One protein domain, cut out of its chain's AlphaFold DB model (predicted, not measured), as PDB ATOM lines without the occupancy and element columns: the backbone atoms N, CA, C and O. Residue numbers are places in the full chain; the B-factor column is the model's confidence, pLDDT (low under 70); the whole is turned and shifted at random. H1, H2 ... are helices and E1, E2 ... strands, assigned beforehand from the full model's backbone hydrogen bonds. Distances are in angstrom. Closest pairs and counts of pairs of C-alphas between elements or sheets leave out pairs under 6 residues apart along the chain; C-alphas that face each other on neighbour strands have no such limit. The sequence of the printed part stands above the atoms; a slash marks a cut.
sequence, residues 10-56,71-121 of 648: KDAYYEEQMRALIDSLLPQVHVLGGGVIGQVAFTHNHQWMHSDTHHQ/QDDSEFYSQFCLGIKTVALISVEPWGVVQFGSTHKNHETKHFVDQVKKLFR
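This is residues 10 to 56 and 71 to 121 of the 648 residues of the protein "Transcription factor lhw" of Phtheirospermum japonicum (UniProt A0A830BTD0). A small antiparallel sheet of three strands, E1, E2 and E3, forms the middle of the domain, with H2 packed over one face and H5 over the other. H3 and H4 lie near the end of the sheet where E1 ends and E2 begins, and H1 lies off the sheet, with its residues 10 to 16 sticking out. The printed part has 98 residues, with five named helices and three named strands in the order H1 H2 E1 H3 H4 E2 E3 H5; the sheet's order is E1 E2 E3. The class is mixed, helices and strands. The whole is compact and rounded, with a radius of gyration of the C-alphas of 13.9 A and spans of 36 by 31 by 30 A.

H1, residues 10 to 24, is not on the sheet. H2, residues 35 to 43, is on the sheet over E2, residues 86 to 92, at a height over the sheet of 7.9 A; on the local plane it runs along the strands at 27 degrees to E2, only just short of slantwise. Their closest C-alphas, those of Ala 41 and Ser 91, are 5.5 A apart. E1, residues 47 to 50, is antiparallel to E2, with N 49 and O 87 2.8 A apart, within hydrogen-bond range. H3, residues 51 to 56, and H4, residues 74 to 81, are close but not clearly touching, about perpendicular at 75 degrees, with the closest C-alphas, those of Ser 51 and Phe 80, 5.7 A apart. H4 only grazes the sheet, with its residues 76 to 80. H1 and H4 are close but not clearly touching, with the closest C-alphas, those of Leu 21 and Gln 79, 8.0 A apart. E3, residues 96 to 102, forms a hairpin with E2, with N 98 and O 90 2.9 A apart, within hydrogen-bond range. H5, residues 110 to 121, is on the opposite face to H2 and over E2, slantwise at 46 degrees on the local plane; the closest C-alphas, those of Val 92 and Lys 117, are 5.9 A apart. In H1, H2 and H5 every O i to N i+4 pair is within hydrogen-bond range; in H4 3 of 4 are, and in H3 0 of 2, beside 2 of 3 O i to N i+3 pairs.

H1 begins at C-alpha 10 (193.615, 175.604, 278.318) and is 21.1 A long. H2 measures 11.9 A, E1 10.2 A, H3 10.0 A and H4 10.6 A. E2, 19.0 A, begins at C-alpha 86 (192.982, 174.997, 258.288). E3 is 20.4 A, and H5, 16.5 A, ends at C-alpha 121 (207.350, 155.160, 253.853).

The C-alphas of Lys 10 and Gly 33, the two farthest apart, are 38.9 A apart. Residues 57 to 70 are not printed, and C-alphas 56 and 71 are 18.8 A apart across this cut, which falls in the link from H3 to H4. Of the links that are printed whole, none is long. The mean pLDDT of the printed part is 75.6; residues 10 to 29, 53 to 56, 71 to 75 and 78 are under 70.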
ATOM      1  N   LYS A  10     194.093 175.340 279.672       42.94
ATOM      2  CA  LYS A  10     193.615 175.604 278.318       42.94
ATOM      3  C   LYS A  10     193.812 174.394 277.393       42.94
ATOM      4  O   LYS A  10     192.892 174.059 276.656       42.94
ATOM      5  N   ASP A  11     194.949 173.706 277.487       39.16
ATOM      6  CA  ASP A  11     195.244 172.499 276.698       39.16
ATOM      7  C   ASP A  11     194.325 171.335 277.099       39.16
ATOM      8  O   ASP A  11     193.778 170.652 276.239       39.16
ATOM      9  N   ALA A  12     194.067 171.165 278.402       44.75
ATOM     10  CA  ALA A  12     193.145 170.144 278.910       44.75
ATOM     11  C   ALA A  12     191.694 170.355 278.426       44.75
ATOM     12  O   ALA A  12     191.022 169.398 278.045       44.75
ATOM     13  N   TYR A  13     191.227 171.609 278.388       46.31
ATOM     14  CA  TYR A  13     189.903 171.967 277.866       46.31
ATOM     15  C   TYR A  13     189.790 171.787 276.341       46.31
ATOM     16  O   TYR A  13     188.725 171.429 275.829       46.31
ATOM     17  N   TYR A  14     190.882 172.000 275.600       51.88
ATOM     18  CA  TYR A  14     190.919 171.662 274.178       51.88
ATOM     19  C   TYR A  14     190.938 170.153 273.947       51.88
ATOM     20  O   TYR A  14     190.250 169.703 273.041       51.88
ATOM     21  N   GLU A  15     191.629 169.359 274.769       54.66
ATOM     22  CA  GLU A  15     191.605 167.896 274.649       54.66
ATOM     23  C   GLU A  15     190.199 167.303 274.833       54.66
ATOM     24  O   GLU A  15     189.846 166.348 274.149       54.66
ATOM     25  N   GLU A  16     189.379 167.855 275.731       55.94
ATOM     26  CA  GLU A  16     188.021 167.354 275.981       55.94
ATOM     27  C   GLU A  16     187.049 167.696 274.837       55.94
ATOM     28  O   GLU A  16     186.310 166.825 274.378       55.94
ATOM     29  N   GLN A  17     187.127 168.913 274.286       53.53
ATOM     30  CA  GLN A  17     186.375 169.282 273.077       53.53
ATOM     31  C   GLN A  17     186.882 168.558 271.823       53.53
ATOM     32  O   GLN A  17     186.074 168.119 271.012       53.53
ATOM     33  N   MET A  18     188.198 168.388 271.665       56.00
ATOM     34  CA  MET A  18     188.781 167.625 270.556       56.00
ATOM     35  C   MET A  18     188.436 166.140 270.652       56.00
ATOM     36  O   MET A  18     188.259 165.509 269.619       56.00
ATOM     37  N   ARG A  19     188.295 165.579 271.859       57.03
ATOM     38  CA  ARG A  19     187.812 164.207 272.054       57.03
ATOM     39  C   ARG A  19     186.361 164.069 271.602       57.03
ATOM     40  O   ARG A  19     186.093 163.205 270.786       57.03
ATOM     41  N   ALA A  20     185.475 164.981 272.009       57.03
ATOM     42  CA  ALA A  20     184.103 165.019 271.495       57.03
ATOM     43  C   ALA A  20     184.044 165.231 269.966       57.03
ATOM     44  O   ALA A  20     183.208 164.629 269.298       57.03
ATOM     45  N   LEU A  21     184.954 166.034 269.401       55.28
ATOM     46  CA  LEU A  21     185.088 166.245 267.956       55.28
ATOM     47  C   LEU A  21     185.537 164.954 267.252       55.28
ATOM     48  O   LEU A  21     184.905 164.554 266.281       55.28
ATOM     49  N   ILE A  22     186.555 164.257 267.763       59.81
ATOM     50  CA  ILE A  22     187.035 162.964 267.241       59.81
ATOM     51  C   ILE A  22     185.970 161.864 267.391       59.81
ATOM     52  O   ILE A  22     185.799 161.070 266.475       59.81
ATOM     53  N   ASP A  23     185.216 161.850 268.489       53.88
ATOM     54  CA  ASP A  23     184.102 160.919 268.700       53.88
ATOM     55  C   ASP A  23     182.898 161.244 267.781       53.88
ATOM     56  O   ASP A  23     182.139 160.346 267.418       53.88
ATOM     57  N   SER A  24     182.735 162.511 267.361       52.03
ATOM     58  CA  SER A  24     181.754 162.935 266.343       52.03
ATOM     59  C   SER A  24     182.227 162.721 264.899       52.03
ATOM     60  O   SER A  24     181.397 162.519 264.013       52.03
ATOM     61  N   LEU A  25     183.545 162.673 264.668       56.88
ATOM     62  CA  LEU A  25     184.171 162.150 263.450       56.88
ATOM     63  C   LEU A  25     184.075 160.616 263.458       56.88
ATOM     64  O   LEU A  25     185.073 159.894 263.512       56.88
ATOM     65  N   LEU A  26     182.834 160.127 263.399       53.31
ATOM     66  CA  LEU A  26     182.506 158.724 263.176       53.31
ATOM     67  C   LEU A  26     183.305 158.176 261.975       53.31
ATOM     68  O   LEU A  26     183.645 158.951 261.079       53.31
ATOM     69  N   PRO A  27     183.568 156.855 261.900       57.22
ATOM     70  CA  PRO A  27     184.264 156.245 260.766       57.22
ATOM     71  C   PRO A  27     183.510 156.453 259.442       57.22
ATOM     72  O   PRO A  27     182.680 155.637 259.037       57.22
ATOM     73  N   GLN A  28     183.793 157.563 258.764       62.81
ATOM     74  CA  GLN A  28     183.144 157.945 257.520       62.81
ATOM     75  C   GLN A  28     183.774 157.193 256.350       62.81
ATOM     76  O   GLN A  28     184.993 157.128 256.177       62.81
ATOM     77  N   VAL A  29     182.912 156.562 255.555       69.44
ATOM     78  CA  VAL A  29     183.313 155.751 254.406       69.44
ATOM     79  C   VAL A  29     183.183 156.606 253.154       69.44
ATOM     80  O   VAL A  29     182.121 156.666 252.538       69.44
ATOM     81  N   HIS A  30     184.273 157.264 252.775       77.62
ATOM     82  CA  HIS A  30     184.326 158.041 251.539       77.62
ATOM     83  C   HIS A  30     184.523 157.109 250.334       77.62
ATOM     84  O   HIS A  30     185.393 156.235 250.334       77.62
ATOM     85  N   VAL A  31     183.711 157.293 249.293       78.00
ATOM     86  CA  VAL A  31     183.833 156.551 248.028       78.00
ATOM     87  C   VAL A  31     185.045 157.082 247.258       78.00
ATOM     88  O   VAL A  31     185.228 158.289 247.162       78.00
ATOM     89  N   LEU A  32     185.876 156.211 246.679       79.44
ATOM     90  CA  LEU A  32     187.017 156.646 245.864       79.44
ATOM     91  C   LEU A  32     186.531 157.479 244.659       79.44
ATOM     92  O   LEU A  32     185.680 157.021 243.902       79.44
ATOM     93  N   GLY A  33     187.052 158.698 244.501       76.06
ATOM     94  CA  GLY A  33     186.576 159.680 243.513       76.06
ATOM     95  C   GLY A  33     185.273 160.412 243.885       76.06
ATOM     96  O   GLY A  33     184.793 161.226 243.102       76.06
ATOM     97  N   GLY A  34     184.690 160.140 245.059       75.12
ATOM     98  CA  GLY A  34     183.489 160.798 245.581       75.12
ATOM     99  C   GLY A  34     183.782 161.650 246.819       75.12
ATOM    100  O   GLY A  34     184.489 161.218 247.731       75.12
ATOM    101  N   GLY A  35     183.228 162.863 246.865       78.25
ATOM    102  CA  GLY A  35     183.500 163.827 247.937       78.25
ATOM    103  C   GLY A  35     184.962 164.298 247.973       78.25
ATOM    104  O   GLY A  35     185.805 163.867 247.183       78.25
ATOM    105  N   VAL A  36     185.285 165.203 248.898       83.25
ATOM    106  CA  VAL A  36     186.614 165.847 248.942       83.25
ATOM    107  C   VAL A  36     187.722 164.834 249.256       83.25
ATOM    108  O   VAL A  36     188.725 164.753 248.545       83.25
ATOM    109  N   ILE A  37     187.520 164.003 250.282       86.38
ATOM    110  CA  ILE A  37     188.502 162.997 250.721       86.38
ATOM    111  C   ILE A  37     188.683 161.899 249.663       86.38
ATOM    112  O   ILE A  37     189.816 161.530 249.346       86.38
ATOM    113  N   GLY A  38     187.591 161.417 249.060       84.44
ATOM    114  CA  GLY A  38     187.651 160.411 248.000       84.44
ATOM    115  C   GLY A  38     188.313 160.921 246.720       84.44
ATOM    116  O   GLY A  38     189.030 160.164 246.062       84.44
ATOM    117  N   GLN A  39     188.149 162.205 246.388       83.31
ATOM    118  CA  GLN A  39     188.814 162.821 245.239       83.31
ATOM    119  C   GLN A  39     190.314 163.050 245.479       83.31
ATOM    120  O   GLN A  39     191.118 162.813 244.574       83.31
ATOM    121  N   VAL A  40     190.726 163.425 246.696       89.56
ATOM    122  CA  VAL A  40     192.149 163.465 247.097       89.56
ATOM    123  C   VAL A  40     192.777 162.068 247.021       89.56
ATOM    124  O   VAL A  40     193.895 161.923 246.525       89.56
ATOM    125  N   ALA A  41     192.049 161.028 247.442       88.12
ATOM    126  CA  ALA A  41     192.496 159.637 247.354       88.12
ATOM    127  C   ALA A  41     192.680 159.158 245.902       88.12
ATOM    128  O   ALA A  41     193.648 158.461 245.611       88.12
ATOM    129  N   PHE A  42     191.769 159.539 244.998       86.94
ATOM    130  CA  PHE A  42     191.771 159.114 243.592       86.94
ATOM    131  C   PHE A  42     192.763 159.889 242.716       86.94
ATOM    132  O   PHE A  42     193.438 159.308 241.873       86.94
ATOM    133  N   THR A  43     192.857 161.206 242.900       86.94
ATOM    134  CA  THR A  43     193.731 162.065 242.079       86.94
ATOM    135  C   THR A  43     195.170 162.130 242.587       86.94
ATOM    136  O   THR A  43     196.038 162.656 241.895       86.94
ATOM    137  N   HIS A  44     195.414 161.656 243.814       85.81
ATOM    138  CA  HIS A  44     196.659 161.799 244.573       85.81
ATOM    139  C   HIS A  44     197.129 163.248 244.811       85.81
ATOM    140  O   HIS A  44     198.223 163.465 245.345       85.81
ATOM    141  N   ASN A  45     196.291 164.235 244.479       86.50
ATOM    142  CA  ASN A  45     196.550 165.652 244.694       86.50
ATOM    143  C   ASN A  45     196.173 166.052 246.119       86.50
ATOM    144  O   ASN A  45     195.129 165.661 246.634       86.50
ATOM    145  N   HIS A  46     197.031 166.833 246.765       89.81
ATOM    146  CA  HIS A  46     196.814 167.312 248.128       89.81
ATOM    147  C   HIS A  46     195.926 168.554 248.125       89.81
ATOM    148  O   HIS A  46     195.963 169.333 247.175       89.81
ATOM    149  N   GLN A  47     195.143 168.748 249.184       88.69
ATOM    150  CA  GLN A  47     194.188 169.851 249.263       88.69
ATOM    151  C   GLN A  47     194.239 170.536 250.630       88.69
ATOM    152  O   GLN A  47     194.206 169.874 251.666       88.69
ATOM    153  N   TRP A  48     194.276 171.870 250.623       89.00
ATOM    154  CA  TRP A  48     194.107 172.712 251.808       89.00
ATOM    155  C   TRP A  48     192.765 173.424 251.736       89.00
ATOM    156  O   TRP A  48     192.369 173.927 250.687       89.00
ATOM    157  N   MET A  49     192.088 173.489 252.875       88.00
ATOM    158  CA  MET A  49     190.830 174.199 253.056       88.00
ATOM    159  C   MET A  49     190.983 175.152 254.237       88.00
ATOM    160  O   MET A  49     191.476 174.763 255.298       88.00
ATOM    161  N   HIS A  50     190.563 176.404 254.060       86.44
ATOM    162  CA  HIS A  50     190.637 177.435 255.095       86.44
ATOM    163  C   HIS A  50     189.240 177.903 255.504       86.44
ATOM    164  O   HIS A  50     188.344 178.027 254.668       86.44
ATOM    165  N   SER A  51     189.073 178.256 256.779       80.38
ATOM    166  CA  SER A  51     187.821 178.824 257.302       80.38
ATOM    167  C   SER A  51     187.391 180.087 256.541       80.38
ATOM    168  O   SER A  51     186.214 180.286 256.240       80.38
ATOM    169  N   ASP A  52     188.358 180.933 256.179       70.50
ATOM    170  CA  ASP A  52     188.107 182.250 255.585       70.50
ATOM    171  C   ASP A  52     187.528 182.163 254.159       70.50
ATOM    172  O   ASP A  52     186.786 183.047 253.729       70.50
ATOM    173  N   THR A  53     187.842 181.093 253.418       61.03
ATOM    174  CA  THR A  53     187.435 180.933 252.011       61.03
ATOM    175  C   THR A  53     185.923 180.745 251.834       61.03
ATOM    176  O   THR A  53     185.368 181.207 250.835       61.03
ATOM    177  N   HIS A  54     185.220 180.176 252.823       50.59
ATOM    178  CA  HIS A  54     183.760 180.010 252.758       50.59
ATOM    179  C   HIS A  54     182.986 181.333 252.885       50.59
ATOM    180  O   HIS A  54     181.919 181.473 252.285       50.59
ATOM    181  N   HIS A  55     183.519 182.332 253.599       43.34
ATOM    182  CA  HIS A  55     182.861 183.640 253.719       43.34
ATOM    183  C   HIS A  55     182.961 184.489 252.446       43.34
ATOM    184  O   HIS A  55     182.071 185.299 252.187       43.34
ATOM    185  N   GLN A  56     184.016 184.313 251.645       40.03
ATOM    186  CA  GLN A  56     184.237 185.117 250.439       40.03
ATOM    187  C   GLN A  56     183.631 184.482 249.174       40.03
ATOM    188  O   GLN A  56     183.145 185.207 248.306       40.03
ATOM    189  N   GLN A  71     177.713 168.279 247.587       38.25
ATOM    190  CA  GLN A  71     176.618 168.012 248.538       38.25
ATOM    191  C   GLN A  71     177.113 167.657 249.958       38.25
ATOM    192  O   GLN A  71     176.291 167.378 250.824       38.25
ATOM    193  N   ASP A  72     178.429 167.705 250.201       45.06
ATOM    194  CA  ASP A  72     179.091 167.061 251.354       45.06
ATOM    195  C   ASP A  72     179.939 168.028 252.224       45.06
ATOM    196  O   ASP A  72     180.676 167.614 253.111       45.06
ATOM    197  N   ASP A  73     179.839 169.346 252.001       53.72
ATOM    198  CA  ASP A  73     180.639 170.366 252.718       53.72
ATOM    199  C   ASP A  73     180.265 170.543 254.210       53.72
ATOM    200  O   ASP A  73     180.914 171.304 254.936       53.72
ATOM    201  N   SER A  74     179.214 169.870 254.693       58.12
ATOM    202  CA  SER A  74     178.739 169.991 256.080       58.12
ATOM    203  C   SER A  74     179.762 169.483 257.102       58.12
ATOM    204  O   SER A  74     179.882 170.065 258.184       58.12
ATOM    205  N   GLU A  75     180.544 168.458 256.748       64.56
ATOM    206  CA  GLU A  75     181.543 167.851 257.630       64.56
ATOM    207  C   GLU A  75     182.650 168.853 258.005       64.56
ATOM    208  O   GLU A  75     182.905 169.106 259.189       64.56
ATOM    209  N   PHE A  76     183.274 169.495 257.012       75.69
ATOM    210  CA  PHE A  76     184.332 170.484 257.247       75.69
ATOM    211  C   PHE A  76     183.788 171.789 257.833       75.69
ATOM    212  O   PHE A  76     184.476 172.438 258.623       75.69
ATOM    213  N   TYR A  77     182.542 172.157 257.518       74.12
ATOM    214  CA  TYR A  77     181.901 173.319 258.129       74.12
ATOM    215  C   TYR A  77     181.800 173.184 259.656       74.12
ATOM    216  O   TYR A  77     182.143 174.127 260.372       74.12
ATOM    217  N   SER A  78     181.434 171.999 260.166       69.00
ATOM    218  CA  SER A  78     181.406 171.732 261.613       69.00
ATOM    219  C   SER A  78     182.784 171.932 262.268       69.00
ATOM    220  O   SER A  78     182.901 172.621 263.284       69.00
ATOM    221  N   GLN A  79     183.850 171.440 261.626       77.81
ATOM    222  CA  GLN A  79     185.236 171.604 262.071       77.81
ATOM    223  C   GLN A  79     185.634 173.090 262.136       77.81
ATOM    224  O   GLN A  79     186.226 173.529 263.127       77.81
ATOM    225  N   PHE A  80     185.260 173.893 261.132       82.56
ATOM    226  CA  PHE A  80     185.515 175.338 261.130       82.56
ATOM    227  C   PHE A  80     184.732 176.085 262.225       82.56
ATOM    228  O   PHE A  80     185.292 176.961 262.887       82.56
ATOM    229  N   CYS A  81     183.472 175.714 262.485       74.62
ATOM    230  CA  CYS A  81     182.688 176.261 263.599       74.62
ATOM    231  C   CYS A  81     183.310 175.963 264.975       74.62
ATOM    232  O   CYS A  81     183.196 176.781 265.887       74.62
ATOM    233  N   LEU A  82     184.018 174.838 265.110       71.88
ATOM    234  CA  LEU A  82     184.741 174.433 266.321       71.88
ATOM    235  C   LEU A  82     186.134 175.090 266.453       71.88
ATOM    236  O   LEU A  82     186.901 174.769 267.360       71.88
ATOM    237  N   GLY A  83     186.461 176.060 265.592       75.88
ATOM    238  CA  GLY A  83     187.659 176.898 265.706       75.88
ATOM    239  C   GLY A  83     188.900 176.365 264.986       75.88
ATOM    240  O   GLY A  83     189.969 176.980 265.084       75.88
ATOM    241  N   ILE A  84     188.777 175.270 264.229       82.94
ATOM    242  CA  ILE A  84     189.778 174.895 263.225       82.94
ATOM    243  C   ILE A  84     189.769 175.979 262.135       82.94
ATOM    244  O   ILE A  84     188.722 176.477 261.735       82.94
ATOM    245  N   LYS A  85     190.948 176.393 261.668       83.88
ATOM    246  CA  LYS A  85     191.123 177.410 260.614       83.88
ATOM    247  C   LYS A  85     191.725 176.852 259.335       83.88
ATOM    248  O   LYS A  85     191.545 177.451 258.277       83.88
ATOM    249  N   THR A  86     192.426 175.724 259.432       89.00
ATOM    250  CA  THR A  86     192.982 174.997 258.288       89.00
ATOM    251  C   THR A  86     192.701 173.512 258.431       89.00
ATOM    252  O   THR A  86     193.011 172.935 259.473       89.00
ATOM    253  N   VAL A  87     192.194 172.895 257.368       90.62
ATOM    254  CA  VAL A  87     192.168 171.441 257.181       90.62
ATOM    255  C   VAL A  87     193.058 171.111 255.983       90.62
ATOM    256  O   VAL A  87     192.984 171.789 254.960       90.62
ATOM    257  N   ALA A  88     193.921 170.105 256.108       91.62
ATOM    258  CA  ALA A  88     194.802 169.644 255.037       91.62
ATOM    259  C   ALA A  88     194.615 168.143 254.798       91.62
ATOM    260  O   ALA A  88     194.677 167.355 255.740       91.62
ATOM    261  N   LEU A  89     194.409 167.759 253.539       92.75
ATOM    262  CA  LEU A  89     194.193 166.386 253.092       92.75
ATOM    263  C   LEU A  89     195.380 165.939 252.232       92.75
ATOM    264  O   LEU A  89     195.650 166.509 251.172       92.75
ATOM    265  N   ILE A  90     196.105 164.917 252.688       93.75
ATOM    266  CA  ILE A  90     197.334 164.435 252.050       93.75
ATOM    267  C   ILE A  90     197.172 162.969 251.644       93.75
ATOM    268  O   ILE A  90     197.211 162.080 252.488       93.75
ATOM    269  N   SER A  91     197.034 162.707 250.340       92.38
ATOM    270  CA  SER A  91     197.174 161.359 249.769       92.38
ATOM    271  C   SER A  91     198.555 160.760 250.065       92.38
ATOM    272  O   SER A  91     199.595 161.337 249.725       92.38
ATOM    273  N   VAL A  92     198.558 159.569 250.652       91.25
ATOM    274  CA  VAL A  92     199.731 158.775 251.013       91.25
ATOM    275  C   VAL A  92     199.527 157.360 250.476       91.25
ATOM    276  O   VAL A  92     198.817 156.545 251.058       91.25
ATOM    277  N   GLU A  93     200.155 157.052 249.348       82.12
ATOM    278  CA  GLU A  93     200.067 155.737 248.708       82.12
ATOM    279  C   GLU A  93     200.945 154.692 249.438       82.12
ATOM    280  O   GLU A  93     202.027 155.048 249.919       82.12
ATOM    281  N   PRO A  94     200.532 153.411 249.544       81.69
ATOM    282  CA  PRO A  94     199.238 152.822 249.161       81.69
ATOM    283  C   PRO A  94     198.184 152.884 250.288       81.69
ATOM    284  O   PRO A  94     197.226 152.117 250.285       81.69
ATOM    285  N   TRP A  95     198.389 153.734 251.296       82.62
ATOM    286  CA  TRP A  95     197.663 153.706 252.568       82.62
ATOM    287  C   TRP A  95     196.332 154.475 252.569       82.62
ATOM    288  O   TRP A  95     195.458 154.148 253.365       82.62
ATOM    289  N   GLY A  96     196.166 155.478 251.699       89.06
ATOM    290  CA  GLY A  96     194.939 156.274 251.578       89.06
ATOM    291  C   GLY A  96     195.198 157.775 251.709       89.06
ATOM    292  O   GLY A  96     196.081 158.313 251.044       89.06
ATOM    293  N   VAL A  97     194.423 158.462 252.551       90.94
ATOM    294  CA  VAL A  97     194.513 159.915 252.782       90.94
ATOM    295  C   VAL A  97     194.666 160.191 254.271       90.94
ATOM    296  O   VAL A  97     193.988 159.580 255.092       90.94
ATOM    297  N   VAL A  98     195.545 161.131 254.614       91.75
ATOM    298  CA  VAL A  98     195.750 161.620 255.981       91.75
ATOM    299  C   VAL A  98     195.172 163.029 256.097       91.75
ATOM    300  O   VAL A  98     195.532 163.910 255.313       91.75
ATOM    301  N   GLN A  99     194.291 163.238 257.073       91.50
ATOM    302  CA  GLN A  99     193.692 164.534 257.393       91.50
ATOM    303  C   GLN A  99     194.410 165.182 258.580       91.50
ATOM    304  O   GLN A  99     194.655 164.540 259.598       91.50
ATOM    305  N   PHE A 100     194.703 166.474 258.458       89.88
ATOM    306  CA  PHE A 100     195.268 167.305 259.519       89.88
ATOM    307  C   PHE A 100     194.363 168.511 259.764       89.88
ATOM    308  O   PHE A 100     193.989 169.198 258.815       89.88
ATOM    309  N   GLY A 101     194.056 168.804 261.028       88.25
ATOM    310  CA  GLY A 101     193.361 170.025 261.446       88.25
ATOM    311  C   GLY A 101     194.302 170.970 262.194       88.25
ATOM    312  O   GLY A 101     195.157 170.528 262.957       88.25
ATOM    313  N   SER A 102     194.150 172.280 262.001       84.75
ATOM    314  CA  SER A 102     194.875 173.303 262.764       84.75
ATOM    315  C   SER A 102     193.989 174.496 263.109       84.75
ATOM    316  O   SER A 102     193.284 175.028 262.256       84.75
ATOM    317  N   THR A 103     194.091 174.979 264.349       85.06
ATOM    318  CA  THR A 103     193.461 176.220 264.847       85.06
ATOM    319  C   THR A 103     194.118 177.503 264.314       85.06
ATOM    320  O   THR A 103     193.642 178.612 264.573       85.06
ATOM    321  N   HIS A 104     195.204 177.369 263.548       83.62
ATOM    322  CA  HIS A 104     195.927 178.456 262.897       83.62
ATOM    323  C   HIS A 104     195.771 178.379 261.375       83.62
ATOM    324  O   HIS A 104     195.467 177.325 260.812       83.62
ATOM    325  N   LYS A 105     195.946 179.520 260.698       85.81
ATOM    326  CA  LYS A 105     195.913 179.591 259.233       85.81
ATOM    327  C   LYS A 105     197.281 179.189 258.685       85.81
ATOM    328  O   LYS A 105     198.217 179.979 258.735       85.81
ATOM    329  N   ASN A 106     197.376 177.966 258.175       83.69
ATOM    330  CA  ASN A 106     198.603 177.383 257.642       83.69
ATOM    331  C   ASN A 106     198.538 177.353 256.113       83.69
ATOM    332  O   ASN A 106     197.517 176.981 255.533       83.69
ATOM    333  N   HIS A 107     199.628 177.736 255.456       82.31
ATOM    334  CA  HIS A 107     199.727 177.708 254.000       82.31
ATOM    335  C   HIS A 107     200.235 176.353 253.499       82.31
ATOM    336  O   HIS A 107     201.033 175.689 254.169       82.31
ATOM    337  N   GLU A 108     199.795 175.959 252.302       86.81
ATOM    338  CA  GLU A 108     200.323 174.782 251.620       86.81
ATOM    339  C   GLU A 108     201.848 174.879 251.499       86.81
ATOM    340  O   GLU A 108     202.400 175.880 251.042       86.81
ATOM    341  N   THR A 109     202.534 173.824 251.934       89.44
ATOM    342  CA  THR A 109     203.993 173.753 251.916       89.44
ATOM    343  C   THR A 109     204.414 172.373 251.438       89.44
ATOM    344  O   THR A 109     204.207 171.380 252.136       89.44
ATOM    345  N   LYS A 110     205.075 172.295 250.277       87.94
ATOM    346  CA  LYS A 110     205.551 171.019 249.713       87.94
ATOM    347  C   LYS A 110     206.439 170.230 250.690       87.94
ATOM    348  O   LYS A 110     206.313 169.017 250.791       87.94
ATOM    349  N   HIS A 111     207.267 170.922 251.476       91.56
ATOM    350  CA  HIS A 111     208.099 170.305 252.516       91.56
ATOM    351  C   HIS A 111     207.285 169.525 253.568       91.56
ATOM    352  O   HIS A 111     207.743 168.494 254.052       91.56
ATOM    353  N   PHE A 112     206.074 169.975 253.913       90.38
ATOM    354  CA  PHE A 112     205.193 169.263 254.844       90.38
ATOM    355  C   PHE A 112     204.633 167.979 254.210       90.38
ATOM    356  O   PHE A 112     204.687 166.915 254.819       90.38
ATOM    357  N   VAL A 113     204.198 168.047 252.946       90.69
ATOM    358  CA  VAL A 113     203.773 166.868 252.165       90.69
ATOM    359  C   VAL A 113     204.882 165.827 252.070       90.69
ATOM    360  O   VAL A 113     204.648 164.645 252.322       90.69
ATOM    361  N   ASP A 114     206.090 166.257 251.705       91.38
ATOM    362  CA  ASP A 114     207.222 165.358 251.504       91.38
ATOM    363  C   ASP A 114     207.650 164.691 252.824       91.38
ATOM    364  O   ASP A 114     207.977 163.501 252.813       91.38
ATOM    365  N   GLN A 115     207.560 165.399 253.960       90.62
ATOM    366  CA  GLN A 115     207.743 164.830 255.303       90.62
ATOM    367  C   GLN A 115     206.670 163.798 255.662       90.62
ATOM    368  O   GLN A 115     207.018 162.689 256.064       90.62
ATOM    369  N   VAL A 116     205.381 164.111 255.481       90.94
ATOM    370  CA  VAL A 116     204.285 163.168 255.768       90.94
ATOM    371  C   VAL A 116     204.436 161.907 254.912       90.94
ATOM    372  O   VAL A 116     204.457 160.796 255.438       90.94
ATOM    373  N   LYS A 117     204.665 162.052 253.600       90.75
ATOM    374  CA  LYS A 117     204.930 160.907 252.713       90.75
ATOM    375  C   LYS A 117     206.200 160.143 253.096       90.75
ATOM    376  O   LYS A 117     206.246 158.931 252.915       90.75
ATOM    377  N   LYS A 118     207.241 160.816 253.602       90.56
ATOM    378  CA  LYS A 118     208.465 160.167 254.096       90.56
ATOM    379  C   LYS A 118     208.172 159.315 255.330       90.56
ATOM    380  O   LYS A 118     208.519 158.139 255.310       90.56
ATOM    381  N   LEU A 119     207.467 159.853 256.323       89.94
ATOM    382  CA  LEU A 119     207.119 159.141 257.553       89.94
ATOM    383  C   LEU A 119     206.359 157.836 257.261       89.94
ATOM    384  O   LEU A 119     206.746 156.774 257.736       89.94
ATOM    385  N   PHE A 120     205.341 157.879 256.399       86.81
ATOM    386  CA  PHE A 120     204.558 156.689 256.032       86.81
ATOM    387  C   PHE A 120     205.290 155.692 255.111       86.81
ATOM    388  O   PHE A 120     204.879 154.534 255.014       86.81
ATOM    389  N   ARG A 121     206.390 156.101 254.460       83.56
ATOM    390  CA  ARG A 121     207.350 155.160 253.853       83.56
ATOM    391  C   ARG A 121     208.273 154.549 254.907       83.56
ATOM    392  O   ARG A 121     208.609 153.377 254.796       83.56
TER     393      ARG A 121